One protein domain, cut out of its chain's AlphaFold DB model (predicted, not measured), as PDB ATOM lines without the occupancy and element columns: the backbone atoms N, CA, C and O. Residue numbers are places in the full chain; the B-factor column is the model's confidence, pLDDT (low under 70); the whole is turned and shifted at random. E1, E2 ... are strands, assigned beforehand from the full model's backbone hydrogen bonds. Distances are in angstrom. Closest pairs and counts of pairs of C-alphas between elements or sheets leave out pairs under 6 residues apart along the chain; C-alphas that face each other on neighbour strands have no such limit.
ATOM      1  N   LEU A   3      43.008  -5.573  43.938       91.50
ATOM      2  CA  LEU A   3      44.280  -4.912  43.700       91.50
ATOM      3  C   LEU A   3      45.153  -5.109  44.934       91.50
ATOM      4  O   LEU A   3      44.648  -5.148  46.052       91.50
ATOM      5  N   MET A   4      46.463  -5.177  44.741       90.12
ATOM      6  CA  MET A   4      47.417  -5.139  45.842       90.12
ATOM      7  C   MET A   4      48.209  -3.842  45.750       90.12
ATOM      8  O   MET A   4      48.800  -3.539  44.713       90.12
ATOM      9  N   LYS A   5      48.219  -3.069  46.835       87.38
ATOM     10  CA  LYS A   5      49.075  -1.893  46.968       87.38
ATOM     11  C   LYS A   5      50.249  -2.260  47.864       87.38
ATOM     12  O   LYS A   5      50.074  -2.415  49.071       87.38
ATOM     13  N   GLY A   6      51.428  -2.394  47.259       81.31
ATOM     14  CA  GLY A   6      52.656  -2.734  47.973       81.31
ATOM     15  C   GLY A   6      52.961  -1.735  49.089       81.31
ATOM     16  O   GLY A   6      52.942  -0.522  48.869       81.31
ATOM     17  N   LEU A   7      53.221  -2.263  50.281       76.94
ATOM     18  CA  LEU A   7      53.765  -1.524  51.419       76.94
ATOM     19  C   LEU A   7      55.289  -1.688  51.463       76.94
ATOM     20  O   LEU A   7      56.011  -0.722  51.691       76.94
ATOM     21  N   GLU A   8      55.766  -2.895  51.155       76.50
ATOM     22  CA  GLU A   8      57.174  -3.231  50.940       76.50
ATOM     23  C   GLU A   8      57.305  -4.140  49.708       76.50
ATOM     24  O   GLU A   8      56.334  -4.389  48.994       76.50
ATOM     25  N   ARG A   9      58.508  -4.661  49.443       69.38
ATOM     26  CA  ARG A   9      58.818  -5.397  48.207       69.38
ATOM     27  C   ARG A   9      57.944  -6.642  47.977       69.38
ATOM     28  O   ARG A   9      57.730  -7.000  46.825       69.38
ATOM     29  N   ILE A  10      57.461  -7.294  49.039       69.81
ATOM     30  CA  ILE A  10      56.727  -8.574  48.959       69.81
ATOM     31  C   ILE A  10      55.430  -8.606  49.780       69.81
ATOM     32  O   ILE A  10      54.884  -9.679  49.986       69.81
ATOM     33  N   THR A  11      54.953  -7.469  50.288       84.56
ATOM     34  CA  THR A  11      53.715  -7.393  51.085       84.56
ATOM     35  C   THR A  11      52.939  -6.139  50.726       84.56
ATOM     36  O   THR A  11      53.527  -5.103  50.391       84.56
ATOM     37  N   GLY A  12      51.617  -6.215  50.790       87.88
ATOM     38  CA  GLY A  12      50.754  -5.094  50.482       87.88
ATOM     39  C   GLY A  12      49.378  -5.215  51.104       87.88
ATOM     40  O   GLY A  12      48.923  -6.285  51.486       87.88
ATOM     41  N   ASP A  13      48.694  -4.081  51.145       94.06
ATOM     42  CA  ASP A  13      47.278  -4.058  51.465       94.06
ATOM     43  C   ASP A  13      46.468  -4.471  50.228       94.06
ATOM     44  O   ASP A  13      46.720  -4.012  49.107       94.06
ATOM     45  N   ILE A  14      45.448  -5.290  50.444       95.19
ATOM     46  CA  ILE A  14      44.474  -5.708  49.442       95.19
ATOM     47  C   ILE A  14      43.351  -4.668  49.365       95.19
ATOM     48  O   ILE A  14      42.732  -4.292  50.368       95.19
ATOM     49  N   PHE A  15      43.074  -4.218  48.150       95.75
ATOM     50  CA  PHE A  15      42.015  -3.285  47.792       95.75
ATOM     51  C   PHE A  15      41.008  -3.971  46.870       95.75
ATOM     52  O   PHE A  15      41.350  -4.871  46.108       95.75
ATOM     53  N   GLU A  16      39.770  -3.502  46.906       94.75
ATOM     54  CA  GLU A  16      38.744  -3.795  45.915       94.75
ATOM     55  C   GLU A  16      38.538  -2.565  45.027       94.75
ATOM     56  O   GLU A  16      38.613  -1.435  45.498       94.75
ATOM     57  N   ALA A  17      38.315  -2.784  43.736       94.56
ATOM     58  CA  ALA A  17      38.013  -1.740  42.766       94.56
ATOM     59  C   ALA A  17      37.093  -2.266  41.663       94.56
ATOM     60  O   ALA A  17      37.073  -3.465  41.357       94.56
ATOM     61  N   GLU A  18      36.384  -1.365  41.006       93.06
ATOM     62  CA  GLU A  18      35.636  -1.637  39.786       93.06
ATOM     63  C   GLU A  18      36.477  -1.222  38.583       93.06
ATOM     64  O   GLU A  18      37.213  -0.243  38.636       93.06
ATOM     65  N   PHE A  19      36.420  -1.996  37.500       88.69
ATOM     66  CA  PHE A  19      37.045  -1.604  36.243       88.69
ATOM     67  C   PHE A  19      35.933  -1.300  35.249       88.69
ATOM     68  O   PHE A  19      35.238  -2.213  34.800       88.69
ATOM     69  N   ALA A  20      35.747  -0.018  34.957       90.50
ATOM     70  CA  ALA A  20      34.707   0.492  34.080       90.50
ATOM     71  C   ALA A  20      35.302   1.571  33.171       90.50
ATOM     72  O   ALA A  20      36.189   2.321  33.574       90.50
ATOM     73  N   ASN A  21      34.854   1.612  31.912       89.38
ATOM     74  CA  ASN A  21      35.254   2.631  30.932       89.38
ATOM     75  C   ASN A  21      36.779   2.794  30.742       89.38
ATOM     76  O   ASN A  21      37.261   3.877  30.424       89.38
ATOM     77  N   GLY A  22      37.547   1.714  30.922       90.44
ATOM     78  CA  GLY A  22      39.008   1.727  30.782       90.44
ATOM     79  C   GLY A  22      39.768   2.270  31.997       90.44
ATOM     80  O   GLY A  22      40.987   2.410  31.923       90.44
ATOM     81  N   SER A  23      39.089   2.547  33.114       93.19
ATOM     82  CA  SER A  23      39.694   3.051  34.350       93.19
ATOM     83  C   SER A  23      39.275   2.261  35.590       93.19
ATOM     84  O   SER A  23      38.270   1.550  35.597       93.19
ATOM     85  N   LEU A  24      40.075   2.393  36.653       93.19
ATOM     86  CA  LEU A  24      39.733   1.896  37.985       93.19
ATOM     87  C   LEU A  24      38.854   2.915  38.709       93.19
ATOM     88  O   LEU A  24      39.250   4.066  38.888       93.19
ATOM     89  N   GLU A  25      37.700   2.463  39.172       94.44
ATOM     90  CA  GLU A  25      36.729   3.225  39.950       94.44
ATOM     91  C   GLU A  25      36.521   2.559  41.319       94.44
ATOM     92  O   GLU A  25      36.874   1.394  41.522       94.44
ATOM     93  N   ASN A  26      35.969   3.303  42.283       93.31
ATOM     94  CA  ASN A  26      35.572   2.781  43.599       93.31
ATOM     95  C   ASN A  26      36.674   1.993  44.341       93.31
ATOM     96  O   ASN A  26      36.409   0.980  44.984       93.31
ATOM     97  N   VAL A  27      37.924   2.465  44.256       95.06
ATOM     98  CA  VAL A  27      39.078   1.816  44.894       95.06
ATOM     99  C   VAL A  27      38.990   1.952  46.418       95.06
ATOM    100  O   VAL A  27      39.169   3.042  46.962       95.06
ATOM    101  N   ALA A  28      38.766   0.843  47.118       94.88
ATOM    102  CA  ALA A  28      38.593   0.795  48.565       94.88
ATOM    103  C   ALA A  28      39.501  -0.256  49.213       94.88
ATOM    104  O   ALA A  28      39.594  -1.394  48.754       94.88
ATOM    105  N   LYS A  29      40.172   0.112  50.311       95.31
ATOM    106  CA  LYS A  29      40.980  -0.826  51.104       95.31
ATOM    107  C   LYS A  29      40.057  -1.834  51.794       95.31
ATOM    108  O   LYS A  29      39.083  -1.432  52.431       95.31
ATOM    109  N   LEU A  30      40.379  -3.126  51.719       95.50
ATOM    110  CA  LEU A  30      39.646  -4.146  52.471       95.50
ATOM    111  C   LEU A  30      39.952  -4.058  53.975       95.50
ATOM    112  O   LEU A  30      41.021  -3.616  54.395       95.50
ATOM    113  N   GLY A  31      38.991  -4.460  54.806       94.50
ATOM    114  CA  GLY A  31      39.098  -4.329  56.263       94.50
ATOM    115  C   GLY A  31      40.131  -5.260  56.910       94.50
ATOM    116  O   GLY A  31      40.680  -6.159  56.274       94.50
ATOM    117  N   GLU A  32      40.321  -5.103  58.222       94.88
ATOM    118  CA  GLU A  32      41.342  -5.814  59.020       94.88
ATOM    119  C   GLU A  32      41.171  -7.339  59.084       94.88
ATOM    120  O   GLU A  32      42.083  -8.067  59.462       94.88
ATOM    121  N   ARG A  33      39.999  -7.857  58.694       95.31
ATOM    122  CA  ARG A  33      39.805  -9.305  58.506       95.31
ATOM    123  C   ARG A  33      40.733  -9.863  57.429       95.31
ATOM    124  O   ARG A  33      41.108 -11.032  57.502       95.31
ATOM    125  N   ILE A  34      41.072  -9.032  56.450       96.25
ATOM    126  CA  ILE A  34      41.900  -9.375  55.301       96.25
ATOM    127  C   ILE A  34      43.262  -8.703  55.450       96.25
ATOM    128  O   ILE A  34      44.241  -9.427  55.481       96.25
ATOM    129  N   ASN A  35      43.319  -7.384  55.650       95.62
ATOM    130  CA  ASN A  35      44.576  -6.641  55.816       95.62
ATOM    131  C   ASN A  35      45.002  -6.588  57.288       95.62
ATOM    132  O   ASN A  35      44.574  -5.700  58.032       95.62
ATOM    133  N   SER A  36      45.804  -7.555  57.725       94.06
ATOM    134  CA  SER A  36      46.231  -7.664  59.118       94.06
ATOM    135  C   SER A  36      47.381  -6.694  59.399       94.06
ATOM    136  O   SER A  36      48.411  -6.757  58.739       94.06
ATOM    137  N   PRO A  37      47.317  -5.857  60.450       90.81
ATOM    138  CA  PRO A  37      48.453  -5.012  60.830       90.81
ATOM    139  C   PRO A  37      49.633  -5.805  61.424       90.81
ATOM    140  O   PRO A  37      50.663  -5.217  61.741       90.81
ATOM    141  N   LYS A  38      49.473  -7.115  61.649       92.44
ATOM    142  CA  LYS A  38      50.469  -7.994  62.286       92.44
ATOM    143  C   LYS A  38      51.026  -9.056  61.340       92.44
ATOM    144  O   LYS A  38      51.760  -9.930  61.791       92.44
ATOM    145  N   SER A  39      50.607  -9.045  60.084       93.06
ATOM    146  CA  SER A  39      50.879 -10.115  59.127       93.06
ATOM    147  C   SER A  39      51.114  -9.501  57.755       93.06
ATOM    148  O   SER A  39      50.814  -8.331  57.525       93.06
ATOM    149  N   ARG A  40      51.699 -10.275  56.854       93.19
ATOM    150  CA  ARG A  40      51.928  -9.897  55.469       93.19
ATOM    151  C   ARG A  40      50.844 -10.520  54.620       93.19
ATOM    152  O   ARG A  40      50.668 -11.732  54.653       93.19
ATOM    153  N   GLU A  41      50.168  -9.706  53.825       94.88
ATOM    154  CA  GLU A  41      49.296 -10.177  52.758       94.88
ATOM    155  C   GLU A  41      50.004 -10.022  51.411       94.88
ATOM    156  O   GLU A  41      50.550  -8.960  51.104       94.88
ATOM    157  N   ILE A  42      50.037 -11.100  50.618       94.56
ATOM    158  CA  ILE A  42      50.889 -11.152  49.412       94.56
ATOM    159  C   ILE A  42      50.134 -11.485  48.119       94.56
ATOM    160  O   ILE A  42      50.640 -11.254  47.023       94.56
ATOM    161  N   ALA A  43      48.926 -12.035  48.230       94.88
ATOM    162  CA  ALA A  43      48.083 -12.374  47.090       94.88
ATOM    163  C   ALA A  43      46.629 -12.552  47.528       94.88
ATOM    164  O   ALA A  43      46.361 -12.944  48.665       94.88
ATOM    165  N   ALA A  44      45.693 -12.311  46.609       96.19
ATOM    166  CA  ALA A  44      44.291 -12.643  46.809       96.19
ATOM    167  C   ALA A  44      43.542 -12.863  45.490       96.19
ATOM    168  O   ALA A  44      43.867 -12.275  44.453       96.19
ATOM    169  N   SER A  45      42.487 -13.667  45.554       95.75
ATOM    170  CA  SER A  45      41.517 -13.872  44.488       95.75
ATOM    171  C   SER A  45      40.102 -13.924  45.057       95.75
ATOM    172  O   SER A  45      39.871 -14.304  46.205       95.75
ATOM    173  N   TYR A  46      39.127 -13.567  44.225       94.25
ATOM    174  CA  TYR A  46      37.735 -13.890  44.511       94.25
ATOM    175  C   TYR A  46      37.467 -15.370  44.236       94.25
ATOM    176  O   TYR A  46      38.104 -15.966  43.365       94.25
ATOM    177  N   GLY A  47      36.507 -15.937  44.962       91.19
ATOM    178  CA  GLY A  47      35.756 -17.085  44.471       91.19
ATOM    179  C   GLY A  47      34.747 -16.673  43.403       91.19
ATOM    180  O   GLY A  47      34.415 -15.492  43.278       91.19
ATOM    181  N   GLU A  48      34.261 -17.651  42.643       84.88
ATOM    182  CA  GLU A  48      33.365 -17.418  41.500       84.88
ATOM    183  C   GLU A  48      32.082 -16.670  41.903       84.88
ATOM    184  O   GLU A  48      31.590 -15.794  41.197       84.88
ATOM    185  N   ASP A  49      31.597 -16.932  43.119       83.94
ATOM    186  CA  ASP A  49      30.412 -16.299  43.698       83.94
ATOM    187  C   ASP A  49      30.616 -14.839  44.147       83.94
ATOM    188  O   ASP A  49      29.655 -14.191  44.567       83.94
ATOM    189  N   ARG A  50      31.856 -14.327  44.127       87.94
ATOM    190  CA  ARG A  50      32.279 -13.045  44.731       87.94
ATOM    191  C   ARG A  50      31.868 -12.850  46.200       87.94
ATOM    192  O   ARG A  50      31.985 -11.748  46.738       87.94
ATOM    193  N   ASN A  51      31.439 -13.913  46.872       92.44
ATOM    194  CA  ASN A  51      31.114 -13.940  48.296       92.44
ATOM    195  C   ASN A  51      32.214 -14.615  49.113       92.44
ATOM    196  O   ASN A  51      32.140 -14.622  50.339       92.44
ATOM    197  N   SER A  52      33.245 -15.134  48.453       94.69
ATOM    198  CA  SER A  52      34.453 -15.646  49.086       94.69
ATOM    199  C   SER A  52      35.691 -14.922  48.556       94.69
ATOM    200  O   SER A  52      35.777 -14.623  47.365       94.69
ATOM    201  N   ILE A  53      36.660 -14.662  49.431       96.62
ATOM    202  CA  ILE A  53      38.021 -14.263  49.055       96.62
ATOM    203  C   ILE A  53      38.980 -15.322  49.582       96.62
ATOM    204  O   ILE A  53      38.941 -15.669  50.764       96.62
ATOM    205  N   PHE A  54      39.849 -15.787  48.694       97.38
ATOM    206  CA  PHE A  54      41.035 -16.563  49.020       97.38
ATOM    207  C   PHE A  54      42.196 -15.584  49.059       97.38
ATOM    208  O   PHE A  54      42.398 -14.834  48.109       97.38
ATOM    209  N   PHE A  55      42.939 -15.540  50.153       97.94
ATOM    210  CA  PHE A  55      44.070 -14.632  50.287       97.94
ATOM    211  C   PHE A  55      45.204 -15.309  51.040       97.94
ATOM    212  O   PHE A  55      44.988 -16.275  51.765       97.94
ATOM    213  N   VAL A  56      46.413 -14.807  50.844       98.12
ATOM    214  CA  VAL A  56      47.630 -15.420  51.369       98.12
ATOM    215  C   VAL A  56      48.183 -14.567  52.492       98.12
ATOM    216  O   VAL A  56      48.321 -13.357  52.311       98.12
ATOM    217  N   SER A  57      48.470 -15.184  53.638       97.75
ATOM    218  CA  SER A  57      48.921 -14.481  54.837       97.75
ATOM    219  C   SER A  57      49.751 -15.371  55.758       97.75
ATOM    220  O   SER A  57      49.425 -16.540  55.945       97.75
ATOM    221  N   ASP A  58      50.771 -14.794  56.395       97.12
ATOM    222  CA  ASP A  58      51.567 -15.423  57.468       97.12
ATOM    223  C   ASP A  58      50.976 -15.187  58.873       97.12
ATOM    224  O   ASP A  58      51.673 -15.210  59.891       97.12
ATOM    225  N   ARG A  59      49.670 -14.906  58.946       96.81
ATOM    226  CA  ARG A  59      48.969 -14.701  60.217       96.81
ATOM    227  C   ARG A  59      48.992 -15.945  61.103       96.81
ATOM    228  O   ARG A  59      49.027 -17.081  60.640       96.81
ATOM    229  N   GLU A  60      48.875 -15.703  62.406       96.62
ATOM    230  CA  GLU A  60      48.817 -16.753  63.422       96.62
ATOM    231  C   GLU A  60      47.692 -17.770  63.146       96.62
ATOM    232  O   GLU A  60      46.575 -17.403  62.767       96.62
ATOM    233  N   GLY A  61      47.985 -19.054  63.380       95.81
ATOM    234  CA  GLY A  61      47.084 -20.180  63.104       95.81
ATOM    235  C   GLY A  61      47.288 -20.836  61.733       95.81
ATOM    236  O   GLY A  61      46.454 -21.645  61.330       95.81
ATOM    237  N   GLY A  62      48.358 -20.457  61.029       96.81
ATOM    238  CA  GLY A  62      48.863 -21.094  59.817       96.81
ATOM    239  C   GLY A  62      49.697 -22.360  60.055       96.81
ATOM    240  O   GLY A  62      49.967 -22.714  61.205       96.81
ATOM    241  N   TYR A  63      50.101 -23.031  58.975       97.31
ATOM    242  CA  TYR A  63      50.972 -24.215  58.998       97.31
ATOM    243  C   TYR A  63      52.464 -23.849  58.941       97.31
ATOM    244  O   TYR A  63      53.301 -24.605  59.434       97.31
ATOM    245  N   GLY A  64      52.805 -22.682  58.399       95.19
ATOM    246  CA  GLY A  64      54.171 -22.189  58.252       95.19
ATOM    247  C   GLY A  64      54.236 -21.122  57.165       95.19
ATOM    248  O   GLY A  64      53.205 -20.742  56.626       95.19
ATOM    249  N   GLY A  65      55.439 -20.614  56.872       96.25
ATOM    250  CA  GLY A  65      55.669 -19.662  55.775       96.25
ATOM    251  C   GLY A  65      54.550 -18.627  55.586       96.25
ATOM    252  O   GLY A  65      54.263 -17.833  56.486       96.25
ATOM    253  N   THR A  66      53.926 -18.658  54.410       97.69
ATOM    254  CA  THR A  66      52.648 -18.003  54.123       97.69
ATOM    255  C   THR A  66      51.594 -19.035  53.757       97.69
ATOM    256  O   THR A  66      51.826 -19.860  52.885       97.69
ATOM    257  N   ASP A  67      50.402 -18.913  54.332       98.62
ATOM    258  CA  ASP A  67      49.295 -19.842  54.113       98.62
ATOM    259  C   ASP A  67      48.182 -19.224  53.260       98.62
ATOM    260  O   ASP A  67      47.968 -18.009  53.272       98.62
ATOM    261  N   ILE A  68      47.377 -20.066  52.612       98.62
ATOM    262  CA  ILE A  68      46.096 -19.697  52.002       98.62
ATOM    263  C   ILE A  68      44.992 -19.696  53.068       98.62
ATOM    264  O   ILE A  68      44.743 -20.678  53.774       98.62
ATOM    265  N   TRP A  69      44.272 -18.581  53.132       98.31
ATOM    266  CA  TRP A  69      43.137 -18.330  54.009       98.31
ATOM    267  C   TRP A  69      41.893 -18.004  53.196       98.31
ATOM    268  O   TRP A  69      41.964 -17.432  52.109       98.31
ATOM    269  N   ILE A  70      40.731 -18.322  53.761       97.06
ATOM    270  CA  ILE A  70      39.432 -18.077  53.143       97.06
ATOM    271  C   ILE A  70      38.613 -17.175  54.053       97.06
ATOM    272  O   ILE A  70      38.505 -17.409  55.258       97.06
ATOM    273  N   VAL A  71      37.980 -16.159  53.477       96.94
ATOM    274  CA  VAL A  71      36.970 -15.346  54.155       96.94
ATOM    275  C   VAL A  71      35.688 -15.317  53.335       96.94
ATOM    276  O   VAL A  71      35.723 -15.177  52.116       96.94
ATOM    277  N   LYS A  72      34.546 -15.460  54.013       96.00
ATOM    278  CA  LYS A  72      33.212 -15.416  53.402       96.00
ATOM    279  C   LYS A  72      32.477 -14.144  53.794       96.00
ATOM    280  O   LYS A  72      32.607 -13.674  54.927       96.00
ATOM    281  N   LYS A  73      31.697 -13.597  52.871       95.44
ATOM    282  CA  LYS A  73      30.819 -12.452  53.100       95.44
ATOM    283  C   LYS A  73      29.588 -12.917  53.872       95.44
ATOM    284  O   LYS A  73      28.951 -13.905  53.517       95.44
ATOM    285  N   LEU A  74      29.279 -12.232  54.965       93.94
ATOM    286  CA  LEU A  74      28.092 -12.496  55.772       93.94
ATOM    287  C   LEU A  74      26.845 -11.904  55.093       93.94
ATOM    288  O   LEU A  74      26.981 -10.969  54.301       93.94
ATOM    289  N   PRO A  75      25.623 -12.341  55.461       93.56
ATOM    290  CA  PRO A  75      24.379 -11.738  54.962       93.56
ATOM    291  C   PRO A  75      24.268 -10.229  55.221       93.56
ATOM    292  O   PRO A  75      23.545  -9.527  54.526       93.56
ATOM    293  N   THR A  76      25.008  -9.715  56.206       92.62
ATOM    294  CA  THR A  76      25.116  -8.281  56.511       92.62
ATOM    295  C   THR A  76      25.961  -7.498  55.499       92.62
ATOM    296  O   THR A  76      26.074  -6.282  55.617       92.62
ATOM    297  N   GLY A  77      26.603  -8.172  54.541       89.31
ATOM    298  CA  GLY A  77      27.528  -7.579  53.578       89.31
ATOM    299  C   GLY A  77      28.961  -7.409  54.094       89.31
ATOM    300  O   GLY A  77      29.832  -6.995  53.332       89.31
ATOM    301  N   VAL A  78      29.234  -7.753  55.355       92.00
ATOM    302  CA  VAL A  78      30.565  -7.640  55.974       92.00
ATOM    303  C   VAL A  78      31.350  -8.943  55.803       92.00
ATOM    304  O   VAL A  78      30.788 -10.031  55.910       92.00
ATOM    305  N   TRP A  79      32.662  -8.852  55.581       95.69
ATOM    306  CA  TRP A  79      33.551 -10.017  55.572       95.69
ATOM    307  C   TRP A  79      33.639 -10.668  56.961       95.69
ATOM    308  O   TRP A  79      33.869  -9.999  57.971       95.69
ATOM    309  N   GLY A  80      33.440 -11.984  57.009       96.44
ATOM    310  CA  GLY A  80      33.472 -12.784  58.228       96.44
ATOM    311  C   GLY A  80      34.875 -12.968  58.814       96.44
ATOM    312  O   GLY A  80      35.842 -12.305  58.438       96.44
ATOM    313  N   LYS A  81      34.996 -13.896  59.772       96.62
ATOM    314  CA  LYS A  81      36.306 -14.300  60.296       96.62
ATOM    315  C   LYS A  81      37.009 -15.192  59.254       96.62
ATOM    316  O   LYS A  81      36.375 -16.132  58.777       96.62
ATOM    317  N   PRO A  82      38.280 -14.924  58.915       97.50
ATOM    318  CA  PRO A  82      39.053 -15.793  58.038       97.50
ATOM    319  C   PRO A  82      39.333 -17.141  58.713       97.50
ATOM    320  O   PRO A  82      39.509 -17.203  59.934       97.50
ATOM    321  N   TYR A  83      39.397 -18.204  57.919       97.06
ATOM    322  CA  TYR A  83      39.804 -19.541  58.347       97.06
ATOM    323  C   TYR A  83      40.870 -20.097  57.398       97.06
ATOM    324  O   TYR A  83      40.887 -19.753  56.216       97.06
ATOM    325  N   ASN A  84      41.794 -20.898  57.934       97.69
ATOM    326  CA  ASN A  84      42.885 -21.491  57.163       97.69
ATOM    327  C   ASN A  84      42.322 -22.564  56.210       97.69
ATOM    328  O   ASN A  84      41.395 -23.289  56.582       97.69
ATOM    329  N   ALA A  85      42.850 -22.641  54.988       97.25
ATOM    330  CA  ALA A  85      42.361 -23.552  53.950       97.25
ATOM    331  C   ALA A  85      42.721 -25.036  54.187       97.25
ATOM    332  O   ALA A  85      42.173 -25.911  53.519       97.25
ATOM    333  N   GLY A  86      43.560 -25.333  55.181       97.44
ATOM    334  CA  GLY A  86      43.875 -26.688  55.624       97.44
ATOM    335  C   GLY A  86      45.064 -27.326  54.907       97.44
ATOM    336  O   GLY A  86      45.648 -26.765  53.984       97.44
ATOM    337  N   ASP A  87      45.393 -28.536  55.346       95.56
ATOM    338  CA  ASP A  87      46.549 -29.344  54.933       95.56
ATOM    339  C   ASP A  87      46.471 -29.885  53.495       95.56
ATOM    340  O   ASP A  87      47.477 -30.303  52.929       95.56
ATOM    341  N   GLY A  88      45.293 -29.838  52.867       95.44
ATOM    342  CA  GLY A  88      45.132 -30.133  51.438       95.44
ATOM    343  C   GLY A  88      45.741 -29.074  50.509       95.44
ATOM    344  O   GLY A  88      45.860 -29.310  49.307       95.44
ATOM    345  N   VAL A  89      46.116 -27.907  51.042       97.75
ATOM    346  CA  VAL A  89      46.758 -26.830  50.272       97.75
ATOM    347  C   VAL A  89      47.957 -26.222  50.985       97.75
ATOM    348  O   VAL A  89      48.960 -25.963  50.328       97.75
ATOM    349  N   ASN A  90      47.886 -26.044  52.302       98.50
ATOM    350  CA  ASN A  90      48.918 -25.367  53.077       98.50
ATOM    351  C   ASN A  90      49.958 -26.337  53.635       98.50
ATOM    352  O   ASN A  90      49.644 -27.487  53.956       98.50
ATOM    353  N   THR A  91      51.191 -25.858  53.775       98.19
ATOM    354  CA  THR A  91      52.320 -26.628  54.303       98.19
ATOM    355  C   THR A  91      53.145 -25.804  55.289       98.19
ATOM    356  O   THR A  91      52.830 -24.665  55.602       98.19
ATOM    357  N   GLU A  92      54.242 -26.369  55.796       97.38
ATOM    358  CA  GLU A  92      55.219 -25.605  56.584       97.38
ATOM    359  C   GLU A  92      56.030 -24.596  55.730       97.38
ATOM    360  O   GLU A  92      56.871 -23.862  56.259       97.38
ATOM    361  N   ARG A  93      55.846 -24.601  54.400       97.75
ATOM    362  CA  ARG A  93      56.541 -23.751  53.421       97.75
ATOM    363  C   ARG A  93      55.646 -22.589  52.974       97.75
ATOM    364  O   ARG A  93      54.642 -22.296  53.598       97.75
ATOM    365  N   ASP A  94      56.071 -21.867  51.938       97.88
ATOM    366  CA  ASP A  94      55.290 -20.759  51.390       97.88
ATOM    367  C   ASP A  94      54.277 -21.278  50.360       97.88
ATOM    368  O   ASP A  94      54.661 -21.906  49.367       97.88
ATOM    369  N   GLU A  95      53.006 -20.932  50.547       98.25
ATOM    370  CA  GLU A  95      51.948 -20.985  49.543       98.25
ATOM    371  C   GLU A  95      51.611 -19.579  49.034       98.25
ATOM    372  O   GLU A  95      51.688 -18.595  49.770       98.25
ATOM    373  N   ALA A  96      51.222 -19.467  47.764       97.00
ATOM    374  CA  ALA A  96      50.931 -18.198  47.115       97.00
ATOM    375  C   ALA A  96      49.876 -18.325  45.999       97.00
ATOM    376  O   ALA A  96      49.571 -19.409  45.509       97.00
ATOM    377  N   PHE A  97      49.342 -17.175  45.576       96.94
ATOM    378  CA  PHE A  97      48.496 -17.010  44.385       96.94
ATOM    379  C   PHE A  97      47.366 -18.050  44.209       96.94
ATOM    380  O   PHE A  97      47.317 -18.730  43.178       96.94
ATOM    381  N   PRO A  98      46.433 -18.162  45.175       97.50
ATOM    382  CA  PRO A  98      45.250 -18.998  45.020       97.50
ATOM    383  C   PRO A  98      44.377 -18.467  43.880       97.50
ATOM    384  O   PRO A  98      44.155 -17.262  43.774       97.50
ATOM    385  N   ASN A  99      43.878 -19.362  43.035       96.62
ATOM    386  CA  ASN A  99      43.008 -19.060  41.908       96.62
ATOM    387  C   ASN A  99      42.034 -20.218  41.686       96.62
ATOM    388  O   ASN A  99      42.448 -21.328  41.361       96.62
ATOM    389  N   LEU A 100      40.736 -19.969  41.842       94.75
ATOM    390  CA  LEU A 100      39.727 -20.967  41.491       94.75
ATOM    391  C   LEU A 100      39.599 -21.098  39.971       94.75
ATOM    392  O   LEU A 100      39.738 -20.120  39.233       94.75
ATOM    393  N   SER A 101      39.325 -22.317  39.519       90.94
ATOM    394  CA  SER A 101      38.878 -22.589  38.163       90.94
ATOM    395  C   SER A 101      37.563 -21.850  37.890       90.94
ATOM    396  O   SER A 101      36.776 -21.636  38.814       90.94
ATOM    397  N   PRO A 102      37.286 -21.507  36.624       85.94
ATOM    398  CA  PRO A 102      36.012 -20.925  36.201       85.94
ATOM    399  C   PRO A 102      34.760 -21.666  36.675       85.94
ATOM    400  O   PRO A 102      33.733 -21.059  36.947       85.94
ATOM    401  N   ASP A 103      34.830 -22.996  36.767       84.19
ATOM    402  CA  ASP A 103      33.715 -23.819  37.239       84.19
ATOM    403  C   ASP A 103      33.658 -23.949  38.774       84.19
ATOM    404  O   ASP A 103      32.788 -24.639  39.305       84.19
ATOM    405  N   GLY A 104      34.587 -23.304  39.487       87.38
ATOM    406  CA  GLY A 104      34.673 -23.260  40.944       87.38
ATOM    407  C   GLY A 104      35.090 -24.571  41.617       87.38
ATOM    408  O   GLY A 104      35.040 -24.648  42.844       87.38
ATOM    409  N   LYS A 105      35.477 -25.609  40.861       86.94
ATOM    410  CA  LYS A 105      35.747 -26.954  41.407       86.94
ATOM    411  C   LYS A 105      37.200 -27.199  41.793       86.94
ATOM    412  O   LYS A 105      37.458 -28.007  42.687       86.94
ATOM    413  N   SER A 106      38.129 -26.530  41.123       93.19
ATOM    414  CA  SER A 106      39.564 -26.706  41.321       93.19
ATOM    415  C   SER A 106      40.182 -25.408  41.821       93.19
ATOM    416  O   SER A 106      40.017 -24.360  41.208       93.19
ATOM    417  N   LEU A 107      40.918 -25.467  42.924       97.19
ATOM    418  CA  LEU A 107      41.792 -24.396  43.373       97.19
ATOM    419  C   LEU A 107      43.199 -24.657  42.834       97.19
ATOM    420  O   LEU A 107      43.838 -25.645  43.195       97.19
ATOM    421  N   PHE A 108      43.682 -23.750  41.995       97.81
ATOM    422  CA  PHE A 108      45.078 -23.684  41.593       97.81
ATOM    423  C   PHE A 108      45.840 -22.762  42.535       97.81
ATOM    424  O   PHE A 108      45.339 -21.704  42.913       97.81
ATOM    425  N   PHE A 109      47.048 -23.147  42.916       98.56
ATOM    426  CA  PHE A 109      47.892 -22.346  43.797       98.56
ATOM    427  C   PHE A 109      49.366 -22.654  43.561       98.56
ATOM    428  O   PHE A 109      49.713 -23.693  43.002       98.56
ATOM    429  N   SER A 110      50.225 -21.736  43.981       98.19
ATOM    430  CA  SER A 110      51.674 -21.905  43.974       98.19
ATOM    431  C   SER A 110      52.139 -22.375  45.346       98.19
ATOM    432  O   SER A 110      51.696 -21.816  46.346       98.19
ATOM    433  N   SER A 111      53.034 -23.355  45.428       98.12
ATOM    434  CA  SER A 111      53.592 -23.811  46.710       98.12
ATOM    435  C   SER A 111      55.057 -24.217  46.574       98.12
ATOM    436  O   SER A 111      55.447 -24.802  45.567       98.12
ATOM    437  N   LYS A 112      55.854 -23.917  47.608       97.69
ATOM    438  CA  LYS A 112      57.199 -24.489  47.831       97.69
ATOM    439  C   LYS A 112      57.165 -25.812  48.612       97.69
ATOM    440  O   LYS A 112      58.204 -26.351  48.993       97.69
ATOM    441  N   GLY A 113      55.969 -26.270  48.969       96.19
ATOM    442  CA  GLY A 113      55.697 -27.513  49.673       96.19
ATOM    443  C   GLY A 113      55.359 -28.660  48.720       96.19
ATOM    444  O   GLY A 113      55.755 -28.661  47.558       96.19
ATOM    445  N   HIS A 114      54.643 -29.667  49.234       94.94
ATOM    446  CA  HIS A 114      54.063 -30.781  48.458       94.94
ATOM    447  C   HIS A 114      55.039 -31.557  47.553       94.94
ATOM    448  O   HIS A 114      54.616 -32.166  46.572       94.94
ATOM    449  N   PHE A 115      56.330 -31.569  47.903       89.50
ATOM    450  CA  PHE A 115      57.416 -32.104  47.070       89.50
ATOM    451  C   PHE A 115      57.504 -31.405  45.699       89.50
ATOM    452  O   PHE A 115      57.362 -32.048  44.657       89.50
ATOM    453  N   SER A 116      57.728 -30.087  45.710       89.50
ATOM    454  CA  SER A 116      57.981 -29.291  44.504       89.50
ATOM    455  C   SER A 116      59.191 -29.795  43.704       89.50
ATOM    456  O   SER A 116      60.121 -30.408  44.237       89.50
ATOM    457  N   MET A 117      59.164 -29.538  42.398       86.62
ATOM    458  CA  MET A 117      60.253 -29.781  41.458       86.62
ATOM    459  C   MET A 117      61.305 -28.668  41.524       86.62
ATOM    460  O   MET A 117      62.500 -28.966  41.490       86.62
ATOM    461  N   GLY A 118      60.855 -27.413  41.617       85.81
ATOM    462  CA  GLY A 118      61.687 -26.219  41.749       85.81
ATOM    463  C   GLY A 118      61.463 -25.491  43.074       85.81
ATOM    464  O   GLY A 118      61.360 -26.108  44.141       85.81
ATOM    465  N   GLY A 119      61.403 -24.160  43.009       92.31
ATOM    466  CA  GLY A 119      61.000 -23.330  44.141       92.31
ATOM    467  C   GLY A 119      59.482 -23.368  44.311       92.31
ATOM    468  O   GLY A 119      58.960 -24.289  44.934       92.31
ATOM    469  N   PHE A 120      58.771 -22.372  43.792       96.38
ATOM    470  CA  PHE A 120      57.316 -22.421  43.671       96.38
ATOM    471  C   PHE A 120      56.893 -23.272  42.476       96.38
ATOM    472  O   PHE A 120      57.292 -22.993  41.354       96.38
ATOM    473  N   ASP A 121      55.995 -24.222  42.714       97.81
ATOM    474  CA  ASP A 121      55.328 -25.002  41.672       97.81
ATOM    475  C   ASP A 121      53.819 -24.743  41.694       97.81
ATOM    476  O   ASP A 121      53.237 -24.471  42.748       97.81
ATOM    477  N   ILE A 122      53.154 -24.910  40.548       98.06
ATOM    478  CA  ILE A 122      51.694 -24.898  40.444       98.06
ATOM    479  C   ILE A 122      51.108 -26.255  40.841       98.06
ATOM    480  O   ILE A 122      51.409 -27.295  40.241       98.06
ATOM    481  N   PHE A 123      50.183 -26.212  41.790       98.31
ATOM    482  CA  PHE A 123      49.378 -27.336  42.240       98.31
ATOM    483  C   PHE A 123      47.892 -27.089  41.981       98.31
ATOM    484  O   PHE A 123      47.423 -25.952  41.946       98.31
ATOM    485  N   GLU A 124      47.148 -28.178  41.821       97.62
ATOM    486  CA  GLU A 124      45.688 -28.210  41.788       97.62
ATOM    487  C   GLU A 124      45.172 -29.002  42.990       97.62
ATOM    488  O   GLU A 124      45.587 -30.139  43.205       97.62
ATOM    489  N   SER A 125      44.215 -28.452  43.732       97.75
ATOM    490  CA  SER A 125      43.428 -29.201  44.713       97.75
ATOM    491  C   SER A 125      41.934 -28.985  44.487       97.75
ATOM    492  O   SER A 125      41.521 -27.941  43.984       97.75
ATOM    493  N   LYS A 126      41.101 -29.966  44.836       96.25
ATOM    494  CA  LYS A 126      39.644 -29.903  44.665       96.25
ATOM    495  C   LYS A 126      38.956 -29.801  46.011       96.25
ATOM    496  O   LYS A 126      39.406 -30.403  46.982       96.25
ATOM    497  N   TRP A 127      37.859 -29.051  46.069       91.44
ATOM    498  CA  TRP A 127      37.036 -29.020  47.274       91.44
ATOM    499  C   TRP A 127      36.231 -30.315  47.389       91.44
ATOM    500  O   TRP A 127      35.390 -30.615  46.541       91.44
ATOM    501  N   ASP A 128      36.489 -31.073  48.444       89.75
ATOM    502  CA  ASP A 128      35.773 -32.291  48.784       89.75
ATOM    503  C   ASP A 128      34.581 -31.944  49.690       89.75
ATOM    504  O   ASP A 128      34.734 -31.403  50.790       89.75
ATOM    505  N   LEU A 129      33.369 -32.213  49.196       86.38
ATOM    506  CA  LEU A 129      32.119 -31.863  49.879       86.38
ATOM    507  C   LEU A 129      31.845 -32.733  51.112       86.38
ATOM    508  O   LEU A 129      31.198 -32.257  52.043       86.38
ATOM    509  N   ASP A 130      32.338 -33.970  51.128       88.50
ATOM    510  CA  ASP A 130      32.072 -34.932  52.201       88.50
ATOM    511  C   ASP A 130      32.931 -34.632  53.431       88.50
ATOM    512  O   ASP A 130      32.455 -34.613  54.568       88.50
ATOM    513  N   SER A 131      34.211 -34.353  53.203       89.25
ATOM    514  CA  SER A 131      35.174 -33.992  54.242       89.25
ATOM    515  C   SER A 131      35.223 -32.491  54.532       89.25
ATOM    516  O   SER A 131      35.777 -32.095  55.560       89.25
ATOM    517  N   ASN A 132      34.617 -31.660  53.674       87.75
ATOM    518  CA  ASN A 132      34.626 -30.197  53.770       87.75
ATOM    519  C   ASN A 132      36.055 -29.623  53.803       87.75
ATOM    520  O   ASN A 132      36.373 -28.713  54.576       87.75
ATOM    521  N   LYS A 133      36.934 -30.205  52.982       92.94
ATOM    522  CA  LYS A 133      38.358 -29.881  52.901       92.94
ATOM    523  C   LYS A 133      38.834 -29.896  51.457       92.94
ATOM    524  O   LYS A 133      38.218 -30.498  50.586       92.94
ATOM    525  N   PHE A 134      39.974 -29.264  51.218       96.00
ATOM    526  CA  PHE A 134      40.710 -29.480  49.983       96.00
ATOM    527  C   PHE A 134      41.317 -30.886  49.949       96.00
ATOM    528  O   PHE A 134      41.823 -31.378  50.960       96.00
ATOM    529  N   SER A 135      41.253 -31.533  48.787       96.19
ATOM    530  CA  SER A 135      41.873 -32.830  48.539       96.19
ATOM    531  C   SER A 135      43.399 -32.740  48.596       96.19
ATOM    532  O   SER A 135      43.976 -31.651  48.562       96.19
ATOM    533  N   ALA A 136      44.076 -33.890  48.594       95.12
ATOM    534  CA  ALA A 136      45.515 -33.912  48.349       95.12
ATOM    535  C   ALA A 136      45.830 -33.196  47.017       95.12
ATOM    536  O   ALA A 136      45.118 -33.430  46.028       95.12
ATOM    537  N   PRO A 137      46.844 -32.317  46.978       96.81
ATOM    538  CA  PRO A 137      47.125 -31.534  45.792       96.81
ATOM    539  C   PRO A 137      47.868 -32.355  44.742       96.81
ATOM    540  O   PRO A 137      48.698 -33.213  45.039       96.81
ATOM    541  N   ARG A 138      47.583 -32.051  43.479       96.19
ATOM    542  CA  ARG A 138      48.245 -32.613  42.308       96.19
ATOM    543  C   ARG A 138      49.178 -31.566  41.711       96.19
ATOM    544  O   ARG A 138      48.717 -30.519  41.261       96.19
ATOM    545  N   ASN A 139      50.473 -31.864  41.665       96.62
ATOM    546  CA  ASN A 139      51.447 -31.059  40.927       96.62
ATOM    547  C   ASN A 139      51.095 -31.094  39.424       96.62
ATOM    548  O   ASN A 139      50.805 -32.167  38.882       96.62
ATOM    549  N   LEU A 140      51.072 -29.938  38.751       94.69
ATOM    550  CA  LEU A 140      50.726 -29.878  37.324       94.69
ATOM    551  C   LEU A 140      51.831 -30.403  36.400       94.69
ATOM    552  O   LEU A 140      51.541 -30.718  35.246       94.69
ATOM    553  N   GLY A 141      53.049 -30.561  36.919       94.06
ATOM    554  CA  GLY A 141      54.188 -31.145  36.228       94.06
ATOM    555  C   GLY A 141      54.639 -30.351  35.004       94.06
ATOM    556  O   GLY A 141      54.109 -29.291  34.665       94.06
ATOM    557  N   TYR A 142      55.638 -30.884  34.309       90.75
ATOM    558  CA  TYR A 142      56.120 -30.309  33.055       90.75
ATOM    559  C   TYR A 142      55.055 -30.430  31.943       90.75
ATOM    560  O   TYR A 142      54.420 -31.482  31.835       90.75
ATOM    561  N   PRO A 143      54.857 -29.416  31.073       90.81
ATOM    562  CA  PRO A 143      55.634 -28.178  30.933       90.81
ATOM    563  C   PRO A 143      55.113 -26.984  31.747       90.81
ATOM    564  O   PRO A 143      55.586 -25.867  31.542       90.81
ATOM    565  N   VAL A 144      54.117 -27.182  32.615       93.69
ATOM    566  CA  VAL A 144      53.578 -26.091  33.441       93.69
ATOM    567  C   VAL A 144      54.595 -25.688  34.502       93.69
ATOM    568  O   VAL A 144      54.926 -24.511  34.596       93.69
ATOM    569  N   ASN A 145      55.115 -26.681  35.222       95.94
ATOM    570  CA  ASN A 145      56.189 -26.527  36.194       95.94
ATOM    571  C   ASN A 145      57.545 -26.898  35.587       95.94
ATOM    572  O   ASN A 145      57.653 -27.729  34.676       95.94
ATOM    573  N   SER A 146      58.580 -26.274  36.125       93.69
ATOM    574  CA  SER A 146      59.977 -26.379  35.736       93.69
ATOM    575  C   SER A 146      60.849 -26.631  36.974       93.69
ATOM    576  O   SER A 146      60.362 -27.098  37.999       93.69
ATOM    577  N   VAL A 147      62.159 -26.404  36.862       93.12
ATOM    578  CA  VAL A 147      63.083 -26.443  38.010       93.12
ATOM    579  C   VAL A 147      63.248 -25.069  38.678       93.12
ATOM    580  O   VAL A 147      63.932 -24.970  39.693       93.12
ATOM    581  N   ASP A 148      62.635 -24.030  38.105       93.88
ATOM    582  CA  ASP A 148      62.634 -22.651  38.597       93.88
ATOM    583  C   ASP A 148      61.301 -22.326  39.310       93.88
ATOM    584  O   ASP A 148      60.554 -23.229  39.682       93.88
ATOM    585  N   ASP A 149      61.014 -21.041  39.546       94.50
ATOM    586  CA  ASP A 149      59.756 -20.576  40.143       94.50
ATOM    587  C   ASP A 149      58.647 -20.435  39.076       94.50
ATOM    588  O   ASP A 149      58.754 -19.652  38.125       94.50
ATOM    589  N   ASP A 150      57.543 -21.150  39.294       96.06
ATOM    590  CA  ASP A 150      56.321 -21.169  38.494       96.06
ATOM    591  C   ASP A 150      55.116 -20.747  39.343       96.06
ATOM    592  O   ASP A 150      54.721 -21.397  40.316       96.06
ATOM    593  N   MET A 151      54.516 -19.606  38.993       96.12
ATOM    594  CA  MET A 151      53.591 -18.903  39.878       96.12
ATOM    595  C   MET A 151      52.288 -18.445  39.217       96.12
ATOM    596  O   MET A 151      52.206 -18.218  38.011       96.12
ATOM    597  N   ASN A 152      51.261 -18.239  40.048       95.69
ATOM    598  CA  ASN A 152      50.032 -17.510  39.704       95.69
ATOM    599  C   ASN A 152      49.300 -18.038  38.459       95.69
ATOM    600  O   ASN A 152      48.940 -17.274  37.560       95.69
ATOM    601  N   TYR A 153      49.066 -19.351  38.419       97.06
ATOM    602  CA  TYR A 153      48.286 -19.965  37.352       97.06
ATOM    603  C   TYR A 153      46.832 -19.478  37.363       97.06
ATOM    604  O   TYR A 153      46.134 -19.590  38.373       97.06
ATOM    605  N   ARG A 154      46.347 -18.994  36.215       95.06
ATOM    606  CA  ARG A 154      44.935 -18.662  35.984       95.06
ATOM    607  C   ARG A 154      44.404 -19.334  34.734       95.06
ATOM    608  O   ARG A 154      44.913 -19.105  33.638       95.06
ATOM    609  N   GLN A 155      43.337 -20.107  34.888       92.38
ATOM    610  CA  GLN A 155      42.658 -20.748  33.770       92.38
ATOM    611  C   GLN A 155      41.627 -19.806  33.137       92.38
ATOM    612  O   GLN A 155      40.913 -19.084  33.829       92.38
ATOM    613  N   SER A 156      41.536 -19.815  31.809       88.00
ATOM    614  CA  SER A 156      40.449 -19.158  31.079       88.00
ATOM    615  C   SER A 156      39.135 -19.916  31.253       88.00
ATOM    616  O   SER A 156      39.183 -21.138  31.340       88.00
ATOM    617  N   MET A 157      37.990 -19.228  31.146       82.88
ATOM    618  CA  MET A 157      36.640 -19.832  31.176       82.88
ATOM    619  C   MET A 157      36.528 -21.128  30.370       82.88
ATOM    620  O   MET A 157      36.041 -22.125  30.881       82.88
ATOM    621  N   SER A 158      37.068 -21.131  29.152       76.44
ATOM    622  CA  SER A 158      36.968 -22.277  28.255       76.44
ATOM    623  C   SER A 158      37.922 -23.422  28.560       76.44
ATOM    624  O   SER A 158      38.035 -24.321  27.743       76.44
ATOM    625  N   GLY A 159      38.739 -23.353  29.614       82.19
ATOM    626  CA  GLY A 159      39.772 -24.352  29.910       82.19
ATOM    627  C   GLY A 159      40.928 -24.427  28.901       82.19
ATOM    628  O   GLY A 159      41.963 -25.004  29.213       82.19
ATOM    629  N   ARG A 160      40.813 -23.808  27.716       81.69
ATOM    630  CA  ARG A 160      41.798 -23.894  26.623       81.69
ATOM    631  C   ARG A 160      43.078 -23.116  26.868       81.69
ATOM    632  O   ARG A 160      44.114 -23.464  26.297       81.69
ATOM    633  N   TYR A 161      43.017 -22.060  27.663       88.75
ATOM    634  CA  TYR A 161      44.191 -21.278  27.998       88.75
ATOM    635  C   TYR A 161      44.427 -21.265  29.501       88.75
ATOM    636  O   TYR A 161      43.495 -21.159  30.294       88.75
ATOM    637  N   GLY A 162      45.698 -21.338  29.868       92.56
ATOM    638  CA  GLY A 162      46.187 -20.999  31.196       92.56
ATOM    639  C   GLY A 162      47.171 -19.847  31.075       92.56
ATOM    640  O   GLY A 162      47.845 -19.723  30.054       92.56
ATOM    641  N   TYR A 163      47.256 -19.006  32.091       95.94
ATOM    642  CA  TYR A 163      48.277 -17.972  32.196       95.94
ATOM    643  C   TYR A 163      49.116 -18.256  33.425       95.94
ATOM    644  O   TYR A 163      48.541 -18.500  34.480       95.94
ATOM    645  N   ILE A 164      50.436 -18.234  33.285       96.62
ATOM    646  CA  ILE A 164      51.381 -18.415  34.391       96.62
ATOM    647  C   ILE A 164      52.383 -17.276  34.401       96.62
ATOM    648  O   ILE A 164      52.697 -16.718  33.353       96.62
ATOM    649  N   SER A 165      52.885 -16.963  35.584       96.00
ATOM    650  CA  SER A 165      54.044 -16.109  35.797       96.00
ATOM    651  C   SER A 165      55.244 -17.013  36.044       96.00
ATOM    652  O   SER A 165      55.231 -17.755  37.021       96.00
ATOM    653  N   ALA A 166      56.254 -16.984  35.185       94.88
ATOM    654  CA  ALA A 166      57.346 -17.951  35.261       94.88
ATOM    655  C   ALA A 166      58.679 -17.370  34.790       94.88
ATOM    656  O   ALA A 166      58.702 -16.424  34.002       94.88
ATOM    657  N   LEU A 167      59.779 -17.962  35.254       91.88
ATOM    658  CA  LEU A 167      61.111 -17.724  34.700       91.88
ATOM    659  C   LEU A 167      61.359 -18.728  33.569       91.88
ATOM    660  O   LEU A 167      61.213 -19.938  33.761       91.88
ATOM    661  N   ARG A 168      61.717 -18.242  32.376       89.38
ATOM    662  CA  ARG A 168      62.111 -19.101  31.252       89.38
ATOM    663  C   ARG A 168      63.339 -18.538  30.531       89.38
ATOM    664  O   ARG A 168      63.492 -17.318  30.487       89.38
ATOM    665  N   PRO A 169      64.196 -19.393  29.937       88.31
ATOM    666  CA  PRO A 169      65.401 -18.950  29.231       88.31
ATOM    667  C   PRO A 169      65.143 -17.965  28.084       88.31
ATOM    668  O   PRO A 169      65.995 -17.134  27.783       88.31
ATOM    669  N   GLU A 170      63.989 -18.071  27.429       88.62
ATOM    670  CA  GLU A 170      63.543 -17.200  26.338       88.62
ATOM    671  C   GLU A 170      62.811 -15.928  26.801       88.62
ATOM    672  O   GLU A 170      62.315 -15.174  25.960       88.62
ATOM    673  N   GLY A 171      62.716 -15.712  28.114       88.81
ATOM    674  CA  GLY A 171      62.019 -14.583  28.717       88.81
ATOM    675  C   GLY A 171      62.661 -13.223  28.437       88.81
ATOM    676  O   GLY A 171      63.813 -13.100  28.018       88.81
ATOM    677  N   PHE A 172      61.889 -12.172  28.695       88.50
ATOM    678  CA  PHE A 172      62.287 -10.770  28.587       88.50
ATOM    679  C   PHE A 172      62.742 -10.174  29.931       88.50
ATOM    680  O   PHE A 172      63.133  -9.003  29.972       88.50
ATOM    681  N   GLY A 173      62.711 -10.945  31.021       86.69
ATOM    682  CA  GLY A 173      63.116 -10.502  32.353       86.69
ATOM    683  C   GLY A 173      63.073 -11.621  33.392       86.69
ATOM    684  O   GLY A 173      63.350 -12.771  33.068       86.69
ATOM    685  N   ASP A 174      62.753 -11.258  34.641       86.06
ATOM    686  CA  ASP A 174      62.572 -12.215  35.740       86.06
ATOM    687  C   ASP A 174      61.304 -13.064  35.497       86.06
ATOM    688  O   ASP A 174      61.328 -14.081  34.811       86.06
ATOM    689  N   TYR A 175      60.166 -12.635  36.042       90.31
ATOM    690  CA  TYR A 175      58.898 -13.336  35.893       90.31
ATOM    691  C   TYR A 175      58.077 -12.736  34.757       90.31
ATOM    692  O   TYR A 175      57.484 -11.665  34.910       90.31
ATOM    693  N   ASP A 176      58.010 -13.452  33.636       94.44
ATOM    694  CA  ASP A 176      57.152 -13.103  32.505       94.44
ATOM    695  C   ASP A 176      55.815 -13.843  32.566       94.44
ATOM    696  O   ASP A 176      55.681 -14.896  33.194       94.44
ATOM    697  N   ILE A 177      54.815 -13.302  31.869       95.00
ATOM    698  CA  ILE A 177      53.501 -13.933  31.738       95.00
ATOM    699  C   ILE A 177      53.474 -14.794  30.474       95.00
ATOM    700  O   ILE A 177      53.507 -14.277  29.356       95.00
ATOM    701  N   TYR A 178      53.315 -16.102  30.648       93.69
ATOM    702  CA  TYR A 178      53.173 -17.067  29.560       93.69
ATOM    703  C   TYR A 178      51.725 -17.509  29.414       93.69
ATOM    704  O   TYR A 178      51.012 -17.699  30.398       93.69
ATOM    705  N   ARG A 179      51.299 -17.739  28.167       93.38
ATOM    706  CA  ARG A 179      50.017 -18.375  27.857       93.38
ATOM    707  C   ARG A 179      50.233 -19.837  27.480       93.38
ATOM    708  O   ARG A 179      50.785 -20.140  26.424       93.38
ATOM    709  N   LEU A 180      49.696 -20.730  28.294       91.38
ATOM    710  CA  LEU A 180      49.612 -22.161  28.042       91.38
ATOM    711  C   LEU A 180      48.421 -22.466  27.130       91.38
ATOM    712  O   LEU A 180      47.362 -21.851  27.251       91.38
ATOM    713  N   THR A 181      48.586 -23.432  26.227       87.31
ATOM    714  CA  THR A 181      47.489 -23.966  25.406       87.31
ATOM    715  C   THR A 181      47.210 -25.396  25.834       87.31
ATOM    716  O   THR A 181      48.025 -26.282  25.598       87.31
ATOM    717  N   ILE A 182      46.055 -25.618  26.456       85.88
ATOM    718  CA  ILE A 182      45.652 -26.928  26.969       85.88
ATOM    719  C   ILE A 182      44.989 -27.691  25.822       85.88
ATOM    720  O   ILE A 182      43.993 -27.245  25.252       85.88
TER     721      ILE A 182
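AT A GLANCE: This is residues 3 to 182 of the 277 residues of an uncharacterized protein of Flavobacteriales bacterium (UniProt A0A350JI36). The domain is an open part of a propeller: four small twisted sheets, E1 E2 E3, E4 E5 E6, E7 E8 E9 and E10 E11 E12, stand like blades in an arc, each packing on the one before. Their first strands, E1, E4, E7 and E10, lie toward the inside of the arc, and a gap separates the first blade from the last. The printed part has 180 residues with twelve named strands, E1 to E12 in order, and no named helix; each sheet is antiparallel in chain order. The class is all strand, though named strands hold just 79 residues. It is compact, with a radius of gyration of the C-alphas of 16.1 A and spans of 46 by 43 by 34 A.

HOW THE PARTS SIT: E1, residues 3 to 8, E2, residues 11 to 20, and E3, residues 23 to 29, form a meander, each strand the antiparallel neighbour of the one before. N 5 and O 13 are 2.9 A apart, N 18 and O 25 2.8 A, both within hydrogen-bond range. E2 bends by 53 degrees at residue 16, and its pairing is staggered: residues 11 to 15 pair with E1, 15 to 20 with E3. The next meander is E4, residues 41 to 46, E5, residues 52 to 57, and E6, residues 67 to 72, with N 45 to O 54 at 2.8 A and N 55 to O 69 at 2.9 A. These two sheets form a sandwich, two sheets face to face, 10.3 A centre to centre where they face each other; the closest C-alphas of E2 and E4 are Thr 11 and Ile 42, 5.0 A. The third meander is E7, residues 95 to 100, E8, residues 106 to 111, and E9, residues 121 to 128, with N 99 to O 108 at 2.8 A and N 109 to O 123 at 3.0 A. Ala 43 and Phe 97 are the closest C-alphas of E4 and E7, 5.4 A. The last is E10, residues 150 to 155, E11, residues 161 to 166, and E12, residues 176 to 181, with N 154 to O 163 at 2.8 A and N 164 to O 178 at 3.0 A. Phe 97 and Asn 152 are the closest C-alphas of E7 and E10, 5.0 A. E1 and E10 are apart.

IN THESE COORDINATES: E1 begins at C-alpha 3, (44.280, -4.912, 43.700). E2 is 26.7 A long and E9 22.0 A. E12 ends at C-alpha 181, (47.489, -23.966, 25.406).

THE WHOLE: The C-alphas of Thr 76 and Pro 169 are farthest apart, 49.8 A. The printed part has no cut. The links E3 to E4, E6 to E7 and E9 to E10 are long. Mean pLDDT of the printed part is 93.0; residues 9 to 10 are under 70.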